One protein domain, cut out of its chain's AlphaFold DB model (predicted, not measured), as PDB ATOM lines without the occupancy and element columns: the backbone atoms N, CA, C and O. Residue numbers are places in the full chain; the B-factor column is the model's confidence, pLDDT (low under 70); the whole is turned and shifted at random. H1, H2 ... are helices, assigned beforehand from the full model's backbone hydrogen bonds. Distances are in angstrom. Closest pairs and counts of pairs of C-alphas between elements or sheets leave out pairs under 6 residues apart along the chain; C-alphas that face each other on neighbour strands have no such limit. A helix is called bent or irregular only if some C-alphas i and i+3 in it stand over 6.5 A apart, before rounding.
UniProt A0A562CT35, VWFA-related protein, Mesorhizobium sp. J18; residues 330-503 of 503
ATOM      1  N   VAL A 330     -59.009  10.902   3.457       81.50
ATOM      2  CA  VAL A 330     -60.056  10.154   4.173       81.50
ATOM      3  C   VAL A 330     -61.055   9.459   3.230       81.50
ATOM      4  O   VAL A 330     -61.296   8.261   3.412       81.50
ATOM      5  N   PRO A 331     -61.575  10.106   2.162       86.88
ATOM      6  CA  PRO A 331     -62.450   9.433   1.200       86.88
ATOM      7  C   PRO A 331     -61.792   8.224   0.524       86.88
ATOM      8  O   PRO A 331     -62.457   7.223   0.249       86.88
ATOM      9  N   ALA A 332     -60.476   8.275   0.288       84.62
ATOM     10  CA  ALA A 332     -59.738   7.164  -0.305       84.62
ATOM     11  C   ALA A 332     -59.653   5.960   0.649       84.62
ATOM     12  O   ALA A 332     -59.824   4.823   0.209       84.62
ATOM     13  N   ALA A 333     -59.468   6.200   1.950       82.75
ATOM     14  CA  ALA A 333     -59.476   5.145   2.962       82.75
ATOM     15  C   ALA A 333     -60.864   4.499   3.121       82.75
ATOM     16  O   ALA A 333     -60.978   3.275   3.205       82.75
ATOM     17  N   ILE A 334     -61.935   5.302   3.068       88.50
ATOM     18  CA  ILE A 334     -63.318   4.796   3.027       88.50
ATOM     19  C   ILE A 334     -63.529   3.913   1.786       88.50
ATOM     20  O   ILE A 334     -64.096   2.817   1.871       88.50
ATOM     21  N   ALA A 335     -63.051   4.365   0.624       89.69
ATOM     22  CA  ALA A 335     -63.153   3.619  -0.625       89.69
ATOM     23  C   ALA A 335     -62.382   2.287  -0.587       89.69
ATOM     24  O   ALA A 335     -62.841   1.317  -1.191       89.69
ATOM     25  N   GLU A 336     -61.266   2.208   0.144       92.31
ATOM     26  CA  GLU A 336     -60.466   0.985   0.299       92.31
ATOM     27  C   GLU A 336     -61.236  -0.136   1.013       92.31
ATOM     28  O   GLU A 336     -61.117  -1.298   0.631       92.31
ATOM     29  N   LYS A 337     -62.061   0.193   2.018       93.19
ATOM     30  CA  LYS A 337     -62.820  -0.806   2.800       93.19
ATOM     31  C   LYS A 337     -64.156  -1.196   2.176       93.19
ATOM     32  O   LYS A 337     -64.722  -2.243   2.498       93.19
ATOM     33  N   ARG A 338     -64.660  -0.395   1.236       94.06
ATOM     34  CA  ARG A 338     -65.940  -0.634   0.551       94.06
ATOM     35  C   ARG A 338     -66.036  -2.021  -0.124       94.06
ATOM     36  O   ARG A 338     -67.084  -2.655   0.019       94.06
ATOM     37  N   PRO A 339     -65.008  -2.545  -0.826       95.00
ATOM     38  CA  PRO A 339     -65.047  -3.891  -1.406       95.00
ATOM     39  C   PRO A 339     -65.200  -5.010  -0.372       95.00
ATOM     40  O   PRO A 339     -65.904  -5.984  -0.641       95.00
ATOM     41  N   ASP A 340     -64.583  -4.880   0.806       93.00
ATOM     42  CA  ASP A 340     -64.663  -5.893   1.864       93.00
ATOM     43  C   ASP A 340     -66.070  -5.964   2.461       93.00
ATOM     44  O   ASP A 340     -66.629  -7.058   2.606       93.00
ATOM     45  N   LEU A 341     -66.683  -4.800   2.705       94.75
ATOM     46  CA  LEU A 341     -68.077  -4.682   3.139       94.75
ATOM     47  C   LEU A 341     -69.041  -5.291   2.109       94.75
ATOM     48  O   LEU A 341     -69.877  -6.127   2.460       94.75
ATOM     49  N   LYS A 342     -68.879  -4.952   0.820       96.19
ATOM     50  CA  LYS A 342     -69.689  -5.523  -0.273       96.19
ATOM     51  C   LYS A 342     -69.560  -7.036  -0.343       96.19
ATOM     52  O   LYS A 342     -70.557  -7.749  -0.366       96.19
ATOM     53  N   LYS A 343     -68.331  -7.546  -0.294       95.62
ATOM     54  CA  LYS A 343     -68.054  -8.984  -0.337       95.62
ATOM     55  C   LYS A 343     -68.677  -9.730   0.844       95.62
ATOM     56  O   LYS A 343     -69.118 -10.867   0.668       95.62
ATOM     57  N   ALA A 344     -68.700  -9.132   2.036       92.62
ATOM     58  CA  ALA A 344     -69.373  -9.704   3.197       92.62
ATOM     59  C   ALA A 344     -70.899  -9.731   3.009       92.62
ATOM     60  O   ALA A 344     -71.504 -10.788   3.202       92.62
ATOM     61  N   ASN A 345     -71.504  -8.628   2.554       92.00
ATOM     62  CA  ASN A 345     -72.934  -8.570   2.230       92.00
ATOM     63  C   ASN A 345     -73.315  -9.592   1.141       92.00
ATOM     64  O   ASN A 345     -74.265 -10.346   1.328       92.00
ATOM     65  N   ASP A 346     -72.527  -9.717   0.070       95.06
ATOM     66  CA  ASP A 346     -72.755 -10.678  -1.020       95.06
ATOM     67  C   ASP A 346     -72.615 -12.140  -0.581       95.06
ATOM     68  O   ASP A 346     -73.236 -13.039  -1.152       95.06
ATOM     69  N   ARG A 347     -71.727 -12.426   0.379       95.94
ATOM     70  CA  ARG A 347     -71.595 -13.767   0.967       95.94
ATOM     71  C   ARG A 347     -72.796 -14.087   1.845       95.94
ATOM     72  O   ARG A 347     -73.311 -15.197   1.755       95.94
ATOM     73  N   TYR A 348     -73.239 -13.123   2.647       90.56
ATOM     74  CA  TYR A 348     -74.419 -13.266   3.492       90.56
ATOM     75  C   TYR A 348     -75.693 -13.452   2.659       90.56
ATOM     76  O   TYR A 348     -76.441 -14.388   2.901       90.56
ATOM     77  N   ALA A 349     -75.888 -12.650   1.608       91.31
ATOM     78  CA  ALA A 349     -77.043 -12.742   0.708       91.31
ATOM     79  C   ALA A 349     -77.124 -14.062  -0.085       91.31
ATOM     80  O   ALA A 349     -78.163 -14.376  -0.657       91.31
ATOM     81  N   ARG A 350     -76.028 -14.829  -0.143       96.44
ATOM     82  CA  ARG A 350     -75.951 -16.163  -0.764       96.44
ATOM     83  C   ARG A 350     -75.885 -17.296   0.265       96.44
ATOM     84  O   ARG A 350     -75.484 -18.399  -0.096       96.44
ATOM     85  N   ASP A 351     -76.186 -17.005   1.531       93.25
ATOM     86  CA  ASP A 351     -76.150 -17.945   2.659       93.25
ATOM     87  C   ASP A 351     -74.783 -18.637   2.865       93.25
ATOM     88  O   ASP A 351     -74.694 -19.733   3.416       93.25
ATOM     89  N   LEU A 352     -73.683 -18.012   2.419       90.69
ATOM     90  CA  LEU A 352     -72.324 -18.567   2.534       90.69
ATOM     91  C   LEU A 352     -71.666 -18.282   3.890       90.69
ATOM     92  O   LEU A 352     -70.675 -18.923   4.232       90.69
ATOM     93  N   ILE A 353     -72.165 -17.283   4.621       91.69
ATOM     94  CA  ILE A 353     -71.702 -16.892   5.958       91.69
ATOM     95  C   ILE A 353     -72.906 -16.520   6.826       91.69
ATOM     96  O   ILE A 353     -73.946 -16.119   6.302       91.69
ATOM     97  N   SER A 354     -72.765 -16.608   8.149       85.31
ATOM     98  CA  SER A 354     -73.822 -16.179   9.067       85.31
ATOM     99  C   SER A 354     -73.938 -14.650   9.138       85.31
ATOM    100  O   SER A 354     -73.007 -13.915   8.791       85.31
ATOM    101  N   ILE A 355     -75.062 -14.149   9.667       78.56
ATOM    102  CA  ILE A 355     -75.222 -12.718   9.977       78.56
ATOM    103  C   ILE A 355     -74.146 -12.223  10.958       78.56
ATOM    104  O   ILE A 355     -73.666 -11.098  10.837       78.56
ATOM    105  N   SER A 356     -73.716 -13.089  11.883       79.19
ATOM    106  CA  SER A 356     -72.648 -12.803  12.843       79.19
ATOM    107  C   SER A 356     -71.301 -12.606  12.146       79.19
ATOM    108  O   SER A 356     -70.581 -11.660  12.456       79.19
ATOM    109  N   ASP A 357     -70.966 -13.453  11.171       82.69
ATOM    110  CA  ASP A 357     -69.716 -13.340  10.409       82.69
ATOM    111  C   ASP A 357     -69.684 -12.063   9.565       82.69
ATOM    112  O   ASP A 357     -68.673 -11.361   9.529       82.69
ATOM    113  N   ARG A 358     -70.809 -11.722   8.920       90.19
ATOM    114  CA  ARG A 358     -70.964 -10.463   8.178       90.19
ATOM    115  C   ARG A 358     -70.781  -9.255   9.097       90.19
ATOM    116  O   ARG A 358     -70.005  -8.359   8.775       90.19
ATOM    117  N   ASN A 359     -71.464  -9.243  10.243       82.94
ATOM    118  CA  ASN A 359     -71.387  -8.142  11.206       82.94
ATOM    119  C   ASN A 359     -69.982  -7.998  11.802       82.94
ATOM    120  O   ASN A 359     -69.544  -6.882  12.057       82.94
ATOM    121  N   LYS A 360     -69.238  -9.099  11.964       88.44
ATOM    122  CA  LYS A 360     -67.832  -9.056  12.382       88.44
ATOM    123  C   LYS A 360     -66.952  -8.328  11.363       88.44
ATOM    124  O   LYS A 360     -66.138  -7.502  11.760       88.44
ATOM    125  N   VAL A 361     -67.131  -8.602  10.066       88.56
ATOM    126  CA  VAL A 361     -66.414  -7.880   8.997       88.56
ATOM    127  C   VAL A 361     -66.804  -6.404   8.979       88.56
ATOM    128  O   VAL A 361     -65.924  -5.554   8.888       88.56
ATOM    129  N   ARG A 362     -68.103  -6.097   9.119       89.81
ATOM    130  CA  ARG A 362     -68.593  -4.714   9.207       89.81
ATOM    131  C   ARG A 362     -67.939  -3.960  10.360       89.81
ATOM    132  O   ARG A 362     -67.336  -2.923  10.119       89.81
ATOM    133  N   LYS A 363     -67.991  -4.513  11.575       87.56
ATOM    134  CA  LYS A 363     -67.430  -3.889  12.781       87.56
ATOM    135  C   LYS A 363     -65.934  -3.601  12.640       87.56
ATOM    136  O   LYS A 363     -65.479  -2.530  13.021       87.56
ATOM    137  N   GLU A 364     -65.176  -4.531  12.064       90.50
ATOM    138  CA  GLU A 364     -63.739  -4.343  11.839       90.50
ATOM    139  C   GLU A 364     -63.452  -3.265  10.782       90.50
ATOM    140  O   GLU A 364     -62.592  -2.411  10.983       90.50
ATOM    141  N   ALA A 365     -64.201  -3.256   9.676       90.38
ATOM    142  CA  ALA A 365     -64.065  -2.230   8.647       90.38
ATOM    143  C   ALA A 365     -64.440  -0.838   9.180       90.38
ATOM    144  O   ALA A 365     -63.690   0.108   8.962       90.38
ATOM    145  N   VAL A 366     -65.545  -0.716   9.920       89.00
ATOM    146  CA  VAL A 366     -65.969   0.542  10.559       89.00
ATOM    147  C   VAL A 366     -64.914   1.026  11.546       89.00
ATOM    148  O   VAL A 366     -64.541   2.189  11.487       89.00
ATOM    149  N   LYS A 367     -64.343   0.138  12.373       88.00
ATOM    150  CA  LYS A 367     -63.244   0.481  13.288       88.00
ATOM    151  C   LYS A 367     -62.031   1.062  12.552       88.00
ATOM    152  O   LYS A 367     -61.465   2.059  12.989       88.00
ATOM    153  N   GLN A 368     -61.643   0.465  11.425       87.50
ATOM    154  CA  GLN A 368     -60.520   0.953  10.617       87.50
ATOM    155  C   GLN A 368     -60.833   2.294   9.942       87.50
ATOM    156  O   GLN A 368     -59.979   3.176   9.917       87.50
ATOM    157  N   ILE A 369     -62.053   2.463   9.424       87.88
ATOM    158  CA  ILE A 369     -62.501   3.736   8.848       87.88
ATOM    159  C   ILE A 369     -62.519   4.819   9.928       87.88
ATOM    160  O   ILE A 369     -62.000   5.905   9.692       87.88
ATOM    161  N   PHE A 370     -63.051   4.517  11.113       85.81
ATOM    162  CA  PHE A 370     -63.108   5.442  12.240       85.81
ATOM    163  C   PHE A 370     -61.709   5.900  12.659       85.81
ATOM    164  O   PHE A 370     -61.502   7.099  12.797       85.81
ATOM    165  N   SER A 371     -60.733   4.986  12.766       82.25
ATOM    166  CA  SER A 371     -59.327   5.336  13.052       82.25
ATOM    167  C   SER A 371     -58.808   6.388  12.071       82.25
ATOM    168  O   SER A 371     -58.275   7.411  12.483       82.25
ATOM    169  N   VAL A 372     -59.039   6.194  10.768       83.06
ATOM    170  CA  VAL A 372     -58.566   7.134   9.742       83.06
ATOM    171  C   VAL A 372     -59.328   8.459   9.782       83.06
ATOM    172  O   VAL A 372     -58.709   9.513   9.684       83.06
ATOM    173  N   VAL A 373     -60.654   8.423   9.927       81.12
ATOM    174  CA  VAL A 373     -61.503   9.626  10.012       81.12
ATOM    175  C   VAL A 373     -61.147  10.464  11.246       81.12
ATOM    176  O   VAL A 373     -61.165  11.691  11.177       81.12
ATOM    177  N   HIS A 374     -60.805   9.809  12.356       76.69
ATOM    178  CA  HIS A 374     -60.415  10.451  13.607       76.69
ATOM    179  C   HIS A 374     -58.981  11.005  13.562       76.69
ATOM    180  O   HIS A 374     -58.755  12.139  13.969       76.69
ATOM    181  N   GLU A 375     -58.018  10.245  13.032       73.06
ATOM    182  CA  GLU A 375     -56.607  10.661  12.938       73.06
ATOM    183  C   GLU A 375     -56.356  11.722  11.855       73.06
ATOM    184  O   GLU A 375     -55.406  12.498  11.949       73.06
ATOM    185  N   GLN A 376     -57.178  11.747  10.803       70.75
ATOM    186  CA  GLN A 376     -57.029  12.644   9.654       70.75
ATOM    187  C   GLN A 376     -58.246  13.563   9.534       70.75
ATOM    188  O   GLN A 376     -58.907  13.595   8.494       70.75
ATOM    189  N   THR A 377     -58.554  14.313  10.597       61.84
ATOM    190  CA  THR A 377     -59.641  15.302  10.576       61.84
ATOM    191  C   THR A 377     -59.533  16.200   9.337       61.84
ATOM    192  O   THR A 377     -58.436  16.697   9.052       61.84
ATOM    193  N   PRO A 378     -60.631  16.422   8.586       67.12
ATOM    194  CA  PRO A 378     -60.584  17.172   7.339       67.12
ATOM    195  C   PRO A 378     -59.936  18.549   7.499       67.12
ATOM    196  O   PRO A 378     -60.297  19.320   8.383       67.12
ATOM    197  N   SER A 379     -59.004  18.879   6.606       69.56
ATOM    198  CA  SER A 379     -58.271  20.150   6.627       69.56
ATOM    199  C   SER A 379     -58.986  21.292   5.892       69.56
ATOM    200  O   SER A 379     -58.452  22.395   5.807       69.56
ATOM    201  N   SER A 380     -60.152  21.029   5.291       82.00
ATOM    202  CA  SER A 380     -60.969  22.028   4.595       82.00
ATOM    203  C   SER A 380     -62.450  21.645   4.590       82.00
ATOM    204  O   SER A 380     -62.813  20.485   4.820       82.00
ATOM    205  N   ILE A 381     -63.311  22.622   4.293       84.12
ATOM    206  CA  ILE A 381     -64.757  22.413   4.135       84.12
ATOM    207  C   ILE A 381     -65.030  21.407   3.009       84.12
ATOM    208  O   ILE A 381     -65.823  20.488   3.195       84.12
ATOM    209  N   GLU A 382     -64.321  21.513   1.881       86.31
ATOM    210  CA  GLU A 382     -64.470  20.598   0.743       86.31
ATOM    211  C   GLU A 382     -64.109  19.157   1.126       86.31
ATOM    212  O   GLU A 382     -64.848  18.224   0.819       86.31
ATOM    213  N   CYS A 383     -63.012  18.962   1.865       85.50
ATOM    214  CA  CYS A 383     -62.630  17.632   2.339       85.50
ATOM    215  C   CYS A 383     -63.642  17.069   3.352       85.50
ATOM    216  O   CYS A 383     -63.890  15.860   3.392       85.50
ATOM    217  N   THR A 384     -64.260  17.943   4.147       89.00
ATOM    218  CA  THR A 384     -65.319  17.550   5.081       89.00
ATOM    219  C   THR A 384     -66.554  17.065   4.331       89.00
ATOM    220  O   THR A 384     -67.075  15.994   4.640       89.00
ATOM    221  N   GLU A 385     -66.979  17.799   3.303       91.12
ATOM    222  CA  GLU A 385     -68.105  17.413   2.452       91.12
ATOM    223  C   GLU A 385     -67.861  16.059   1.772       91.12
ATOM    224  O   GLU A 385     -68.706  15.164   1.844       91.12
ATOM    225  N   GLU A 386     -66.688  15.872   1.159       90.31
ATOM    226  CA  GLU A 386     -66.317  14.615   0.496       90.31
ATOM    227  C   GLU A 386     -66.301  13.428   1.471       90.31
ATOM    228  O   GLU A 386     -66.738  12.322   1.126       90.31
ATOM    229  N   THR A 387     -65.827  13.651   2.698       91.56
ATOM    230  CA  THR A 387     -65.774  12.633   3.754       91.56
ATOM    231  C   THR A 387     -67.177  12.239   4.210       91.56
ATOM    232  O   THR A 387     -67.522  11.056   4.176       91.56
ATOM    233  N   LEU A 388     -68.015  13.220   4.562       92.75
ATOM    234  CA  LEU A 388     -69.398  12.985   4.988       92.75
ATOM    235  C   LEU A 388     -70.216  12.308   3.883       92.75
ATOM    236  O   LEU A 388     -70.951  11.356   4.144       92.75
ATOM    237  N   SER A 389     -70.035  12.735   2.631       93.12
ATOM    238  CA  SER A 389     -70.685  12.126   1.468       93.12
ATOM    239  C   SER A 389     -70.252  10.667   1.278       93.12
ATOM    240  O   SER A 389     -71.078   9.781   1.040       93.12
ATOM    241  N   SER A 390     -68.964  10.376   1.474       92.94
ATOM    242  CA  SER A 390     -68.430   9.013   1.396       92.94
ATOM    243  C   SER A 390     -68.992   8.096   2.486       92.94
ATOM    244  O   SER A 390     -69.286   6.933   2.192       92.94
ATOM    245  N   ILE A 391     -69.178   8.609   3.707       93.56
ATOM    246  CA  ILE A 391     -69.819   7.896   4.824       93.56
ATOM    247  C   ILE A 391     -71.296   7.635   4.510       93.56
ATOM    248  O   ILE A 391     -71.755   6.494   4.594       93.56
ATOM    249  N   ASN A 392     -72.032   8.656   4.068       92.88
ATOM    250  CA  ASN A 392     -73.438   8.513   3.696       92.88
ATOM    251  C   ASN A 392     -73.649   7.512   2.554       92.88
ATOM    252  O   ASN A 392     -74.612   6.750   2.588       92.88
ATOM    253  N   SER A 393     -72.731   7.448   1.584       93.94
ATOM    254  CA  SER A 393     -72.759   6.431   0.526       93.94
ATOM    255  C   SER A 393     -72.666   5.010   1.086       93.94
ATOM    256  O   SER A 393     -73.354   4.125   0.588       93.94
ATOM    257  N   LEU A 394     -71.853   4.763   2.124       93.94
ATOM    258  CA  LEU A 394     -71.777   3.431   2.739       93.94
ATOM    259  C   LEU A 394     -73.114   3.020   3.362       93.94
ATOM    260  O   LEU A 394     -73.522   1.867   3.221       93.94
ATOM    261  N   TYR A 395     -73.788   3.954   4.029       92.12
ATOM    262  CA  TYR A 395     -75.102   3.712   4.616       92.12
ATOM    263  C   TYR A 395     -76.180   3.512   3.546       92.12
ATOM    264  O   TYR A 395     -76.945   2.558   3.613       92.12
ATOM    265  N   ALA A 396     -76.200   4.356   2.509       89.19
ATOM    266  CA  ALA A 396     -77.143   4.235   1.397       89.19
ATOM    267  C   ALA A 396     -76.996   2.908   0.625       89.19
ATOM    268  O   ALA A 396     -77.959   2.418   0.038       89.19
ATOM    269  N   GLU A 397     -75.798   2.321   0.630       92.25
ATOM    270  CA  GLU A 397     -75.502   1.004   0.055       92.25
ATOM    271  C   GLU A 397     -75.720  -0.168   1.043       92.25
ATOM    272  O   GLU A 397     -75.361  -1.304   0.725       92.25
ATOM    273  N   ASP A 398     -76.289   0.078   2.232       87.25
ATOM    274  CA  ASP A 398     -76.552  -0.925   3.283       87.25
ATOM    275  C   ASP A 398     -75.272  -1.649   3.783       87.25
ATOM    276  O   ASP A 398     -75.280  -2.794   4.267       87.25
ATOM    277  N   LEU A 399     -74.115  -0.995   3.631       92.12
ATOM    278  CA  LEU A 399     -72.804  -1.542   3.999       92.12
ATOM    279  C   LEU A 399     -72.509  -1.361   5.490       92.12
ATOM    280  O   LEU A 399     -71.909  -2.246   6.104       92.12
ATOM    281  N   ILE A 400     -72.983  -0.257   6.058       92.06
ATOM    282  CA  ILE A 400     -72.926   0.090   7.481       92.06
ATOM    283  C   ILE A 400     -74.344   0.379   7.980       92.06
ATOM    284  O   ILE A 400     -75.225   0.654   7.164       92.06
ATOM    285  N   ASP A 401     -74.585   0.291   9.286       82.12
ATOM    286  CA  ASP A 401     -75.886   0.680   9.840       82.12
ATOM    287  C   ASP A 401     -75.941   2.167  10.235       82.12
ATOM    288  O   ASP A 401     -74.996   2.931  10.030       82.12
ATOM    289  N   ILE A 402     -77.103   2.602  10.729       80.00
ATOM    290  CA  ILE A 402     -77.334   4.003  11.092       80.00
ATOM    291  C   ILE A 402     -76.472   4.448  12.282       80.00
ATOM    292  O   ILE A 402     -76.090   5.614  12.330       80.00
ATOM    293  N   SER A 403     -76.135   3.529  13.199       77.25
ATOM    294  CA  SER A 403     -75.258   3.814  14.338       77.25
ATOM    295  C   SER A 403     -73.842   4.062  13.836       77.25
ATOM    296  O   SER A 403     -73.298   5.134  14.067       77.25
ATOM    297  N   ASP A 404     -73.309   3.133  13.034       88.00
ATOM    298  CA  ASP A 404     -71.988   3.263  12.411       88.00
ATOM    299  C   ASP A 404     -71.866   4.576  11.616       88.00
ATOM    300  O   ASP A 404     -70.843   5.261  11.653       88.00
ATOM    301  N   ARG A 405     -72.917   4.943  10.868       88.56
ATOM    302  CA  ARG A 405     -72.957   6.186  10.086       88.56
ATOM    303  C   ARG A 405     -72.846   7.415  10.983       88.56
ATOM    304  O   ARG A 405     -72.104   8.334  10.642       88.56
ATOM    305  N   ASN A 406     -73.611   7.455  12.067       81.56
ATOM    306  CA  ASN A 406     -73.646   8.601  12.968       81.56
ATOM    307  C   ASN A 406     -72.310   8.750  13.717       81.56
ATOM    308  O   ASN A 406     -71.760   9.850  13.729       81.56
ATOM    309  N   ASP A 407     -71.725   7.645  14.188       83.25
ATOM    310  CA  ASP A 407     -70.408   7.628  14.841       83.25
ATOM    311  C   ASP A 407     -69.302   8.132  13.897       83.25
ATOM    312  O   ASP A 407     -68.458   8.947  14.267       83.25
ATOM    313  N   LEU A 408     -69.322   7.703  12.629       89.12
ATOM    314  CA  LEU A 408     -68.348   8.145  11.624       89.12
ATOM    315  C   LEU A 408     -68.508   9.625  11.226       89.12
ATOM    316  O   LEU A 408     -67.539  10.236  10.772       89.12
ATOM    317  N   ARG A 409     -69.705  10.211  11.367       89.06
ATOM    318  CA  ARG A 409     -69.978  11.629  11.055       89.06
ATOM    319  C   ARG A 409     -69.528  12.572  12.170       89.06
ATOM    320  O   ARG A 409     -69.287  13.747  11.894       89.06
ATOM    321  N   GLU A 410     -69.390  12.100  13.405       83.25
ATOM    322  CA  GLU A 410     -69.073  12.963  14.549       83.25
ATOM    323  C   GLU A 410     -67.697  13.661  14.426       83.25
ATOM    324  O   GLU A 410     -67.661  14.895  14.482       83.25
ATOM    325  N   PRO A 411     -66.566  12.969  14.166       83.12
ATOM    326  CA  PRO A 411     -65.268  13.641  14.057       83.12
ATOM    327  C   PRO A 411     -65.194  14.739  12.972       83.12
ATOM    328  O   PRO A 411     -64.777  15.854  13.297       83.12
ATOM    329  N   PRO A 412     -65.620  14.505  11.708       85.38
ATOM    330  CA  PRO A 412     -65.548  15.529  10.664       85.38
ATOM    331  C   PRO A 412     -66.545  16.679  10.874       85.38
ATOM    332  O   PRO A 412     -66.330  17.765  10.348       85.38
ATOM    333  N   THR A 413     -67.626  16.485  11.637       83.12
ATOM    334  CA  THR A 413     -68.551  17.587  11.957       83.12
ATOM    335  C   THR A 413     -68.051  18.481  13.082       83.12
ATOM    336  O   THR A 413     -68.324  19.680  13.064       83.12
ATOM    337  N   LYS A 414     -67.264  17.946  14.022       76.62
ATOM    338  CA  LYS A 414     -66.660  18.730  15.107       76.62
ATOM    339  C   LYS A 414     -65.671  19.780  14.580       76.62
ATOM    340  O   LYS A 414     -65.696  20.921  15.042       76.62
ATOM    341  N   SER A 415     -64.885  19.438  13.554       76.75
ATOM    342  CA  SER A 415     -63.925  20.358  12.925       76.75
ATOM    343  C   SER A 415     -64.573  21.447  12.055       76.75
ATOM    344  O   SER A 415     -63.920  22.442  11.745       76.75
ATOM    345  N   LEU A 416     -65.857  21.321  11.680       81.69
ATOM    346  CA  LEU A 416     -66.542  22.313  10.832       81.69
ATOM    347  C   LEU A 416     -66.625  23.700  11.461       81.69
ATOM    348  O   LEU A 416     -66.585  24.693  10.738       81.69
ATOM    349  N   SER A 417     -66.775  23.772  12.784       73.00
ATOM    350  CA  SER A 417     -66.827  25.050  13.501       73.00
ATOM    351  C   SER A 417     -65.480  25.776  13.429       73.00
ATOM    352  O   SER A 417     -65.427  26.949  13.066       73.00
ATOM    353  N   GLU A 418     -64.389  25.050  13.671       75.31
ATOM    354  CA  GLU A 418     -63.020  25.565  13.657       75.31
ATOM    355  C   GLU A 418     -62.595  26.001  12.253       75.31
ATOM    356  O   GLU A 418     -62.122  27.123  12.073       75.31
ATOM    357  N   LEU A 419     -62.836  25.164  11.235       78.19
ATOM    358  CA  LEU A 419     -62.527  25.480   9.835       78.19
ATOM    359  C   LEU A 419     -63.217  26.772   9.375       78.19
ATOM    360  O   LEU A 419     -62.623  27.576   8.655       78.19
ATOM    361  N   CYS A 420     -64.446  26.989   9.836       75.19
ATOM    362  CA  CYS A 420     -65.266  28.140   9.484       75.19
ATOM    363  C   CYS A 420     -64.908  29.445  10.201       75.19
ATOM    364  O   CYS A 420     -65.287  30.518   9.734       75.19
ATOM    365  N   GLN A 421     -64.174  29.384  11.312       70.12
ATOM    366  CA  GLN A 421     -63.819  30.558  12.119       70.12
ATOM    367  C   GLN A 421     -62.393  31.072  11.857       70.12
ATOM    368  O   GLN A 421     -61.945  32.012  12.508       70.12
ATOM    369  N   THR A 422     -61.680  30.496  10.885       67.12
ATOM    370  CA  THR A 422     -60.265  30.801  10.604       67.12
ATOM    371  C   THR A 422     -60.003  32.218  10.077       67.12
ATOM    372  O   THR A 422     -58.993  32.814  10.446       67.12
ATOM    373  N   ASP A 423     -60.885  32.765   9.231       69.31
ATOM    374  CA  ASP A 423     -60.747  34.114   8.644       69.31
ATOM    375  C   ASP A 423     -61.530  35.188   9.425       69.31
ATOM    376  O   ASP A 423     -61.176  36.363   9.413       69.31
ATOM    377  N   GLY A 424     -62.600  34.801  10.133       68.94
ATOM    378  CA  GLY A 424     -63.405  35.698  10.980       68.94
ATOM    379  C   GLY A 424     -64.106  36.858  10.253       68.94
ATOM    380  O   GLY A 424     -64.805  37.641  10.898       68.94
ATOM    381  N   SER A 425     -63.942  36.985   8.932       81.94
ATOM    382  CA  SER A 425     -64.609  37.994   8.115       81.94
ATOM    383  C   SER A 425     -66.115  37.730   8.034       81.94
ATOM    384  O   SER A 425     -66.573  36.586   8.088       81.94
ATOM    385  N   LEU A 426     -66.903  38.798   7.885       81.25
ATOM    386  CA  LEU A 426     -68.355  38.698   7.703       81.25
ATOM    387  C   LEU A 426     -68.700  37.787   6.517       81.25
ATOM    388  O   LEU A 426     -69.588  36.946   6.626       81.25
ATOM    389  N   GLU A 427     -67.965  37.910   5.413       82.25
ATOM    390  CA  GLU A 427     -68.145  37.094   4.214       82.25
ATOM    391  C   GLU A 427     -67.825  35.609   4.465       82.25
ATOM    392  O   GLU A 427     -68.548  34.735   3.979       82.25
ATOM    393  N   ALA A 428     -66.777  35.298   5.241       80.38
ATOM    394  CA  ALA A 428     -66.439  33.920   5.599       80.38
ATOM    395  C   ALA A 428     -67.505  33.281   6.500       80.38
ATOM    396  O   ALA A 428     -67.908  32.138   6.280       80.38
ATOM    397  N   LEU A 429     -68.012  34.034   7.475       83.75
ATOM    398  CA  LEU A 429     -69.055  33.567   8.382       83.75
ATOM    399  C   LEU A 429     -70.409  33.383   7.665       83.75
ATOM    400  O   LEU A 429     -71.079  32.378   7.905       83.75
ATOM    401  N   GLU A 430     -70.795  34.281   6.741       83.38
ATOM    402  CA  GLU A 430     -71.985  34.091   5.883       83.38
ATOM    403  C   GLU A 430     -71.857  32.819   5.045       83.38
ATOM    404  O   GLU A 430     -72.790  32.014   4.985       83.38
ATOM    405  N   LYS A 431     -70.687  32.610   4.430       84.56
ATOM    406  CA  LYS A 431     -70.416  31.410   3.635       84.56
ATOM    407  C   LYS A 431     -70.611  30.141   4.466       84.56
ATOM    408  O   LYS A 431     -71.208  29.189   3.979       84.56
ATOM    409  N   CYS A 432     -70.179  30.143   5.721       87.50
ATOM    410  CA  CYS A 432     -70.326  28.994   6.605       87.50
ATOM    411  C   CYS A 432     -71.768  28.701   7.020       87.50
ATOM    412  O   CYS A 432     -72.163  27.537   7.038       87.50
ATOM    413  N   LEU A 433     -72.584  29.727   7.275       85.38
ATOM    414  CA  LEU A 433     -74.015  29.529   7.536       85.38
ATOM    415  C   LEU A 433     -74.714  28.851   6.351       85.38
ATOM    416  O   LEU A 433     -75.513  27.937   6.557       85.38
ATOM    417  N   VAL A 434     -74.369  29.254   5.124       85.44
ATOM    418  CA  VAL A 434     -74.861  28.609   3.897       85.44
ATOM    419  C   VAL A 434     -74.361  27.168   3.805       85.44
ATOM    420  O   VAL A 434     -75.158  26.262   3.589       85.44
ATOM    421  N   THR A 435     -73.067  26.928   4.039       87.62
ATOM    422  CA  THR A 435     -72.482  25.578   4.021       87.62
ATOM    423  C   THR A 435     -73.172  24.627   5.000       87.62
ATOM    424  O   THR A 435     -73.429  23.477   4.653       87.62
ATOM    425  N   TYR A 436     -73.504  25.075   6.213       89.06
ATOM    426  CA  TYR A 436     -74.165  24.219   7.201       89.06
ATOM    427  C   TYR A 436     -75.581  23.821   6.780       89.06
ATOM    428  O   TYR A 436     -75.979  22.678   6.999       89.06
ATOM    429  N   GLU A 437     -76.329  24.726   6.146       84.69
ATOM    430  CA  GLU A 437     -77.633  24.385   5.563       84.69
ATOM    431  C   GLU A 437     -77.493  23.422   4.392       84.69
ATOM    432  O   GLU A 437     -78.178  22.406   4.357       84.69
ATOM    433  N   GLU A 438     -76.542  23.661   3.488       88.81
ATOM    434  CA  GLU A 438     -76.285  22.741   2.378       88.81
ATOM    435  C   GLU A 438     -75.905  21.340   2.868       88.81
ATOM    436  O   GLU A 438     -76.314  20.338   2.282       88.81
ATOM    437  N   PHE A 439     -75.126  21.246   3.948       92.06
ATOM    438  CA  PHE A 439     -74.751  19.967   4.541       92.06
ATOM    439  C   PHE A 439     -75.956  19.272   5.167       92.06
ATOM    440  O   PHE A 439     -76.098  18.059   5.027       92.06
ATOM    441  N   TYR A 440     -76.837  20.014   5.833       87.12
ATOM    442  CA  TYR A 440     -78.072  19.464   6.378       87.12
ATOM    443  C   TYR A 440     -79.018  18.976   5.271       87.12
ATOM    444  O   TYR A 440     -79.483  17.839   5.324       87.12
ATOM    445  N   ASP A 441     -79.226  19.777   4.224       84.06
ATOM    446  CA  ASP A 441     -80.085  19.435   3.084       84.06
ATOM    447  C   ASP A 441     -79.586  18.194   2.323       84.06
ATOM    448  O   ASP A 441     -80.375  17.433   1.760       84.06
ATOM    449  N   LYS A 442     -78.270  17.957   2.334       87.62
ATOM    450  CA  LYS A 442     -77.621  16.759   1.776       87.62
ATOM    451  C   LYS A 442     -77.601  15.555   2.744       87.62
ATOM    452  O   LYS A 442     -76.950  14.556   2.439       87.62
ATOM    453  N   ASP A 443     -78.273  15.634   3.899       84.94
ATOM    454  CA  ASP A 443     -78.223  14.660   5.011       84.94
ATOM    455  C   ASP A 443     -76.790  14.391   5.522       84.94
ATOM    456  O   ASP A 443     -76.497  13.332   6.068       84.94
ATOM    457  N   LEU A 444     -75.848  15.324   5.344       88.75
ATOM    458  CA  LEU A 444     -74.452  15.182   5.785       88.75
ATOM    459  C   LEU A 444     -74.275  15.510   7.272       88.75
ATOM    460  O   LEU A 444     -73.411  14.930   7.928       88.75
ATOM    461  N   ILE A 445     -75.137  16.352   7.853       87.12
ATOM    462  CA  ILE A 445     -75.185  16.651   9.302       87.12
ATOM    463  C   ILE A 445     -76.613  16.544   9.855       87.12
ATOM    464  O   ILE A 445     -77.575  16.691   9.106       87.12
ATOM    465  N   GLU A 446     -76.758  16.245  11.147       79.19
ATOM    466  CA  GLU A 446     -78.074  16.202  11.795       79.19
ATOM    467  C   GLU A 446     -78.614  17.617  12.050       79.19
ATOM    468  O   GLU A 446     -77.858  18.590  12.123       79.19
ATOM    469  N   ILE A 447     -79.934  17.738  12.229       77.19
ATOM    470  CA  ILE A 447     -80.583  19.026  12.523       77.19
ATOM    471  C   ILE A 447     -80.029  19.672  13.805       77.19
ATOM    472  O   ILE A 447     -79.853  20.888  13.859       77.19
ATOM    473  N   SER A 448     -79.711  18.853  14.812       72.50
ATOM    474  CA  SER A 448     -79.083  19.248  16.077       72.50
ATOM    475  C   SER A 448     -77.685  19.826  15.844       72.50
ATOM    476  O   SER A 448     -77.404  20.941  16.284       72.50
ATOM    477  N   THR A 449     -76.841  19.125  15.080       79.12
ATOM    478  CA  THR A 449     -75.495  19.571  14.688       79.12
ATOM    479  C   THR A 449     -75.546  20.878  13.907       79.12
ATOM    480  O   THR A 449     -74.815  21.812  14.226       79.12
ATOM    481  N   ARG A 450     -76.439  20.987  12.915       86.00
ATOM    482  CA  ARG A 450     -76.624  22.219  12.139       86.00
ATOM    483  C   ARG A 450     -76.972  23.398  13.046       86.00
ATOM    484  O   ARG A 450     -76.382  24.468  12.912       86.00
ATOM    485  N   ASN A 451     -77.929  23.213  13.954       77.75
ATOM    486  CA  ASN A 451     -78.369  24.277  14.851       77.75
ATOM    487  C   ASN A 451     -77.236  24.713  15.797       77.75
ATOM    488  O   ASN A 451     -77.011  25.912  15.946       77.75
ATOM    489  N   ALA A 452     -76.468  23.766  16.348       73.88
ATOM    490  CA  ALA A 452     -75.303  24.064  17.184       73.88
ATOM    491  C   ALA A 452     -74.206  24.831  16.418       73.88
ATOM    492  O   ALA A 452     -73.647  25.802  16.925       73.88
ATOM    493  N   LEU A 453     -73.927  24.441  15.170       84.06
ATOM    494  CA  LEU A 453     -72.953  25.123  14.311       84.06
ATOM    495  C   LEU A 453     -73.394  26.553  13.953       84.06
ATOM    496  O   LEU A 453     -72.576  27.475  13.969       84.06
ATOM    497  N   LYS A 454     -74.688  26.768  13.680       82.62
ATOM    498  CA  LYS A 454     -75.255  28.112  13.474       82.62
ATOM    499  C   LYS A 454     -75.118  28.986  14.719       82.62
ATOM    500  O   LYS A 454     -74.721  30.143  14.602       82.62
ATOM    501  N   GLU A 455     -75.409  28.435  15.895       77.19
ATOM    502  CA  GLU A 455     -75.285  29.148  17.169       77.19
ATOM    503  C   GLU A 455     -73.827  29.536  17.465       77.19
ATOM    504  O   GLU A 455     -73.559  30.671  17.863       77.19
ATOM    505  N   ALA A 456     -72.870  28.653  17.166       77.50
ATOM    506  CA  ALA A 456     -71.442  28.942  17.306       77.50
ATOM    507  C   ALA A 456     -70.972  30.115  16.419       77.50
ATOM    508  O   ALA A 456     -70.088  30.871  16.818       77.50
ATOM    509  N   ILE A 457     -71.572  30.300  15.235       81.44
ATOM    510  CA  ILE A 457     -71.277  31.432  14.338       81.44
ATOM    511  C   ILE A 457     -72.062  32.695  14.711       81.44
ATOM    512  O   ILE A 457     -71.590  33.808  14.470       81.44
ATOM    513  N   ALA A 458     -73.235  32.558  15.324       78.56
ATOM    514  CA  ALA A 458     -74.102  33.683  15.643       78.56
ATOM    515  C   ALA A 458     -73.396  34.763  16.479       78.56
ATOM    516  O   ALA A 458     -73.533  35.953  16.189       78.56
ATOM    517  N   TYR A 459     -72.605  34.378  17.482       77.62
ATOM    518  CA  TYR A 459     -71.883  35.334  18.327       77.62
ATOM    519  C   TYR A 459     -70.814  36.151  17.569       77.62
ATOM    520  O   TYR A 459     -70.939  37.378  17.536       77.62
ATOM    521  N   PRO A 460     -69.796  35.545  16.920       79.44
ATOM    522  CA  PRO A 460     -68.792  36.316  16.184       79.44
ATOM    523  C   PRO A 460     -69.405  37.123  15.033       79.44
ATOM    524  O   PRO A 460     -68.991  38.253  14.777       79.44
ATOM    525  N   TYR A 461     -70.443  36.591  14.384       82.94
ATOM    526  CA  TYR A 461     -71.119  37.280  13.295       82.94
ATOM    527  C   TYR A 461     -71.872  38.527  13.769       82.94
ATOM    528  O   TYR A 461     -71.722  39.606  13.201       82.94
ATOM    529  N   THR A 462     -72.647  38.411  14.849       82.06
ATOM    530  CA  THR A 462     -73.374  39.553  15.421       82.06
ATOM    531  C   THR A 462     -72.433  40.614  15.988       82.06
ATOM    532  O   THR A 462     -72.691  41.803  15.804       82.06
ATOM    533  N   ALA A 463     -71.303  40.211  16.577       83.06
ATOM    534  CA  ALA A 463     -70.251  41.137  16.987       83.06
ATOM    535  C   ALA A 463     -69.674  41.920  15.793       83.06
ATOM    536  O   ALA A 463     -69.473  43.129  15.896       83.06
ATOM    537  N   ALA A 464     -69.463  41.262  14.647       84.44
ATOM    538  CA  ALA A 464     -68.984  41.915  13.432       84.44
ATOM    539  C   ALA A 464     -70.022  42.879  12.827       84.44
ATOM    540  O   ALA A 464     -69.659  43.971  12.387       84.44
ATOM    541  N   LEU A 465     -71.317  42.531  12.865       86.88
ATOM    542  CA  LEU A 465     -72.401  43.411  12.404       86.88
ATOM    543  C   LEU A 465     -72.448  44.732  13.175       86.88
ATOM    544  O   LEU A 465     -72.578  45.793  12.570       86.88
ATOM    545  N   VAL A 466     -72.284  44.686  14.500       86.25
ATOM    546  CA  VAL A 466     -72.270  45.883  15.358       86.25
ATOM    547  C   VAL A 466     -71.087  46.806  15.050       86.25
ATOM    548  O   VAL A 466     -71.131  47.981  15.393       86.25
ATOM    549  N   GLN A 467     -70.041  46.332  14.372       86.81
ATOM    550  CA  GLN A 467     -68.905  47.166  13.960       86.81
ATOM    551  C   GLN A 467     -69.064  47.766  12.557       86.81
ATOM    552  O   GLN A 467     -68.241  48.583  12.144       86.81
ATOM    553  N   MET A 468     -70.114  47.406  11.810       89.00
ATOM    554  CA  MET A 468     -70.349  47.963  10.478       89.00
ATOM    555  C   MET A 468     -70.681  49.461  10.558       89.00
ATOM    556  O   MET A 468     -71.377  49.918  11.469       89.00
ATOM    557  N   ASN A 469     -70.164  50.223   9.591       88.88
ATOM    558  CA  ASN A 469     -70.481  51.647   9.421       88.88
ATOM    559  C   ASN A 469     -71.782  51.861   8.638       88.88
ATOM    560  O   ASN A 469     -72.452  52.867   8.828       88.88
ATOM    561  N   ASP A 470     -72.112  50.930   7.743       93.81
ATOM    562  CA  ASP A 470     -73.360  50.931   6.984       93.81
ATOM    563  C   ASP A 470     -74.435  50.207   7.808       93.81
ATOM    564  O   ASP A 470     -74.463  48.973   7.871       93.81
ATOM    565  N   ILE A 471     -75.249  50.993   8.518       92.12
ATOM    566  CA  ILE A 471     -76.266  50.495   9.452       92.12
ATOM    567  C   ILE A 471     -77.393  49.774   8.710       92.12
ATOM    568  O   ILE A 471     -77.798  48.697   9.144       92.12
ATOM    569  N   ASP A 472     -77.841  50.298   7.567       94.06
ATOM    570  CA  ASP A 472     -78.871  49.658   6.743       94.06
ATOM    571  C   ASP A 472     -78.401  48.279   6.267       94.06
ATOM    572  O   ASP A 472     -79.102  47.279   6.449       94.06
ATOM    573  N   ALA A 473     -77.165  48.189   5.763       91.88
ATOM    574  CA  ALA A 473     -76.583  46.909   5.381       91.88
ATOM    575  C   ALA A 473     -76.491  45.946   6.577       91.88
ATOM    576  O   ALA A 473     -76.818  44.766   6.436       91.88
ATOM    577  N   ALA A 474     -76.082  46.424   7.759       91.44
ATOM    578  CA  ALA A 474     -75.994  45.608   8.971       91.44
ATOM    579  C   ALA A 474     -77.364  45.076   9.422       91.44
ATOM    580  O   ALA A 474     -77.480  43.905   9.788       91.44
ATOM    581  N   LEU A 475     -78.410  45.903   9.344       91.56
ATOM    582  CA  LEU A 475     -79.791  45.529   9.655       91.56
ATOM    583  C   LEU A 475     -80.343  44.493   8.668       91.56
ATOM    584  O   LEU A 475     -80.991  43.531   9.086       91.56
ATOM    585  N   GLU A 476     -80.050  44.634   7.374       93.19
ATOM    586  CA  GLU A 476     -80.393  43.620   6.374       93.19
ATOM    587  C   GLU A 476     -79.701  42.283   6.665       93.19
ATOM    588  O   GLU A 476     -80.351  41.235   6.639       93.19
ATOM    589  N   ARG A 477     -78.397  42.299   6.988       91.12
ATOM    590  CA  ARG A 477     -77.648  41.080   7.352       91.12
ATOM    591  C   ARG A 477     -78.187  40.445   8.640       91.12
ATOM    592  O   ARG A 477     -78.279  39.223   8.728       91.12
ATOM    593  N   LEU A 478     -78.573  41.261   9.620       88.94
ATOM    594  CA  LEU A 478     -79.150  40.819  10.889       88.94
ATOM    595  C   LEU A 478     -80.516  40.143  10.707       88.94
ATOM    596  O   LEU A 478     -80.790  39.131  11.352       88.94
ATOM    597  N   ASN A 479     -81.365  40.674   9.824       88.00
ATOM    598  CA  ASN A 479     -82.647  40.049   9.494       88.00
ATOM    599  C   ASN A 479     -82.446  38.690   8.820       88.00
ATOM    600  O   ASN A 479     -83.111  37.734   9.206       88.00
ATOM    601  N   ARG A 480     -81.463  38.564   7.915       84.12
ATOM    602  CA  ARG A 480     -81.145  37.271   7.290       84.12
ATOM    603  C   ARG A 480     -80.803  36.189   8.312       84.12
ATOM    604  O   ARG A 480     -81.272  35.070   8.159       84.12
ATOM    605  N   LEU A 481     -80.043  36.506   9.368       80.88
ATOM    606  CA  LEU A 481     -79.743  35.541  10.439       80.88
ATOM    607  C   LEU A 481     -80.989  35.067  11.180       80.88
ATOM    608  O   LEU A 481     -81.075  33.906  11.571       80.88
ATOM    609  N   TYR A 482     -81.922  35.984  11.425       80.81
ATOM    610  CA  TYR A 482     -83.180  35.650  12.072       80.81
ATOM    611  C   TYR A 482     -84.044  34.766  11.169       80.81
ATOM    612  O   TYR A 482     -84.590  33.778  11.644       80.81
ATOM    613  N   ASP A 483     -84.117  35.079   9.875       81.56
ATOM    614  CA  ASP A 483     -84.935  34.336   8.912       81.56
ATOM    615  C   ASP A 483     -84.456  32.888   8.712       81.56
ATOM    616  O   ASP A 483     -85.262  32.019   8.383       81.56
ATOM    617  N   ILE A 484     -83.165  32.615   8.932       73.38
ATOM    618  CA  ILE A 484     -82.594  31.255   8.908       73.38
ATOM    619  C   ILE A 484     -82.523  30.602  10.299       73.38
ATOM    620  O   ILE A 484     -81.794  29.623  10.477       73.38
ATOM    621  N   ASP A 485     -83.207  31.159  11.302       69.69
ATOM    622  CA  ASP A 485     -83.205  30.691  12.693       69.69
ATOM    623  C   ASP A 485     -81.798  30.597  13.333       69.69
ATOM    624  O   ASP A 485     -81.581  29.833  14.273       69.69
ATOM    625  N   ALA A 486     -80.812  31.363  12.846       66.31
ATOM    626  CA  ALA A 486     -79.462  31.387  13.422       66.31
ATOM    627  C   ALA A 486     -79.387  32.225  14.708       66.31
ATOM    628  O   ALA A 486     -78.496  32.019  15.528       66.31
ATOM    629  N   ILE A 487     -80.319  33.164  14.902       68.50
ATOM    630  CA  ILE A 487     -80.458  33.936  16.143       68.50
ATOM    631  C   ILE A 487     -81.922  34.037  16.575       68.50
ATOM    632  O   ILE A 487     -82.809  34.183  15.731       68.50
ATOM    633  N   PRO A 488     -82.212  34.051  17.888       66.50
ATOM    634  CA  PRO A 488     -83.566  34.284  18.366       66.50
ATOM    635  C   PRO A 488     -83.992  35.742  18.136       66.50
ATOM    636  O   PRO A 488     -83.172  36.666  18.103       66.50
ATOM    637  N   ILE A 489     -85.310  35.968  18.073       72.94
ATOM    638  CA  ILE A 489     -85.902  37.301  17.864       72.94
ATOM    639  C   ILE A 489     -85.429  38.337  18.896       72.94
ATOM    640  O   ILE A 489     -85.313  39.520  18.586       72.94
ATOM    641  N   SER A 490     -85.135  37.896  20.124       61.91
ATOM    642  CA  SER A 490     -84.612  38.732  21.207       61.91
ATOM    643  C   SER A 490     -83.213  39.260  20.894       61.91
ATOM    644  O   SER A 490     -82.976  40.456  21.044       61.91
ATOM    645  N   THR A 491     -82.317  38.400  20.409       71.94
ATOM    646  CA  THR A 491     -80.963  38.770  19.975       71.94
ATOM    647  C   THR A 491     -81.025  39.703  18.771       71.94
ATOM    648  O   THR A 491     -80.392  40.756  18.793       71.94
ATOM    649  N   ARG A 492     -81.873  39.395  17.779       87.38
ATOM    650  CA  ARG A 492     -82.121  40.285  16.632       87.38
ATOM    651  C   ARG A 492     -82.579  41.671  17.084       87.38
ATOM    652  O   ARG A 492     -82.026  42.672  16.650       87.38
ATOM    653  N   ASN A 493     -83.578  41.746  17.963       81.81
ATOM    654  CA  ASN A 493     -84.096  43.027  18.446       81.81
ATOM    655  C   ASN A 493     -83.039  43.812  19.222       81.81
ATOM    656  O   ASN A 493     -82.881  44.997  18.969       81.81
ATOM    657  N   LYS A 494     -82.278  43.150  20.103       80.62
ATOM    658  CA  LYS A 494     -81.202  43.788  20.868       80.62
ATOM    659  C   LYS A 494     -80.156  44.430  19.950       80.62
ATOM    660  O   LYS A 494     -79.821  45.590  20.141       80.62
ATOM    661  N   ILE A 495     -79.674  43.690  18.951       83.81
ATOM    662  CA  ILE A 495     -78.643  44.183  18.024       83.81
ATOM    663  C   ILE A 495     -79.207  45.263  17.104       83.81
ATOM    664  O   ILE A 495     -78.533  46.249  16.837       83.81
ATOM    665  N   ARG A 496     -80.457  45.119  16.645       92.44
ATOM    666  CA  ARG A 496     -81.150  46.161  15.879       92.44
ATOM    667  C   ARG A 496     -81.203  47.463  16.674       92.44
ATOM    668  O   ARG A 496     -80.879  48.509  16.132       92.44
ATOM    669  N   ASP A 497     -81.612  47.393  17.937       90.31
ATOM    670  CA  ASP A 497     -81.731  48.570  18.795       90.31
ATOM    671  C   ASP A 497     -80.348  49.199  19.061       90.31
ATOM    672  O   ASP A 497     -80.229  50.419  19.089       90.31
ATOM    673  N   GLU A 498     -79.290  48.389  19.180       89.88
ATOM    674  CA  GLU A 498     -77.899  48.852  19.290       89.88
ATOM    675  C   GLU A 498     -77.386  49.527  18.007       89.88
ATOM    676  O   GLU A 498     -76.753  50.578  18.072       89.88
ATOM    677  N   LEU A 499     -77.690  48.962  16.836       90.19
ATOM    678  CA  LEU A 499     -77.349  49.533  15.532       90.19
ATOM    679  C   LEU A 499     -78.066  50.869  15.296       90.19
ATOM    680  O   LEU A 499     -77.422  51.844  14.923       90.19
ATOM    681  N   LEU A 500     -79.368  50.935  15.585       90.38
ATOM    682  CA  LEU A 500     -80.172  52.158  15.469       90.38
ATOM    683  C   LEU A 500     -79.793  53.225  16.504       90.38
ATOM    684  O   LEU A 500     -80.047  54.399  16.283       90.38
ATOM    685  N   ALA A 501     -79.210  52.841  17.643       88.62
ATOM    686  CA  ALA A 501     -78.701  53.796  18.630       88.62
ATOM    687  C   ALA A 501     -77.353  54.425  18.230       88.62
ATOM    688  O   ALA A 501     -76.952  55.423  18.830       88.62
ATOM    689  N   ARG A 502     -76.629  53.819  17.276       86.38
ATOM    690  CA  ARG A 502     -75.383  54.361  16.705       86.38
ATOM    691  C   ARG A 502     -75.637  55.342  15.557       86.38
ATOM    692  O   ARG A 502     -74.752  56.158  15.295       86.38
ATOM    693  N   GLU A 503     -76.776  55.217  14.879       81.81
ATOM    694  CA  GLU A 503     -77.292  56.169  13.881       81.81
ATOM    695  C   GLU A 503     -77.735  57.481  14.549       81.81
ATOM    696  O   GLU A 503     -77.389  58.558  14.006       81.81
TER     697      GLU A 503
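This is residues 330 to 503 of the 503 residues of the protein "VWFA-related protein" of Mesorhizobium sp. J18 (UniProt A0A562CT35). Four helical hairpins, H1 with H2, H3 with H4, H5 with H6 and H7 with H8, follow one another along a rod, the odd-numbered helices in one layer and the even-numbered in a second. The 174 printed residues hold eight named helices, H1 to H8 in order, and no named strand: all helix, an up-and-down bundle, each helix running against the one before. The whole is loose, with a radius of gyration of the C-alphas of 21.0 A, and spans 76 by 26 by 16 A.

Find C-alpha 355 at (-75.222, -12.718, 9.977), where the longest helix, H2, begins; it runs to residue 375, 30.0 A. Before it, H1 is residues 330 to 348, only just irregular, with C-alphas 336 and 339 6.9 A apart. After it come H3, residues 381 to 396, and H4, 402 to 420, only just irregular, with C-alphas 408 and 411 6.8 A apart. Then follow H5, 426 to 441, H6, 447 to 466, H7, 471 to 483, and H8, 489 to 502, ending at C-alpha 502, (-75.383, 54.361, 16.705).

Start at H2, which touches H1 in a hairpin, closest C-alphas Ala 344 and Arg 358, 5.3 A, at a shallow tilt of 2 degrees. H2 touches H4 with residues 366 to 374 alone, the same way, closest C-alphas His 374 and Pro 411, 5.8 A. H4 touches H6 likewise, Ser 417 to Leu 453, 6.2 A, and H6 touches H8, Val 466 to Leu 499, 6.3 A. Every O i to N i+4 pair is within hydrogen-bond range in H2, H3, H5, H7 and H8, against 13 of 15 in H1, 9 of 15 in H4 and 14 of 16 in H6.

The farthest C-alphas, Leu 352 and Glu 503, are 75.8 A apart. The printed part has no cut and no long link. Look for pLDDT under 70 at residues 377 to 379, 422 to 424, 485 to 488 and 490.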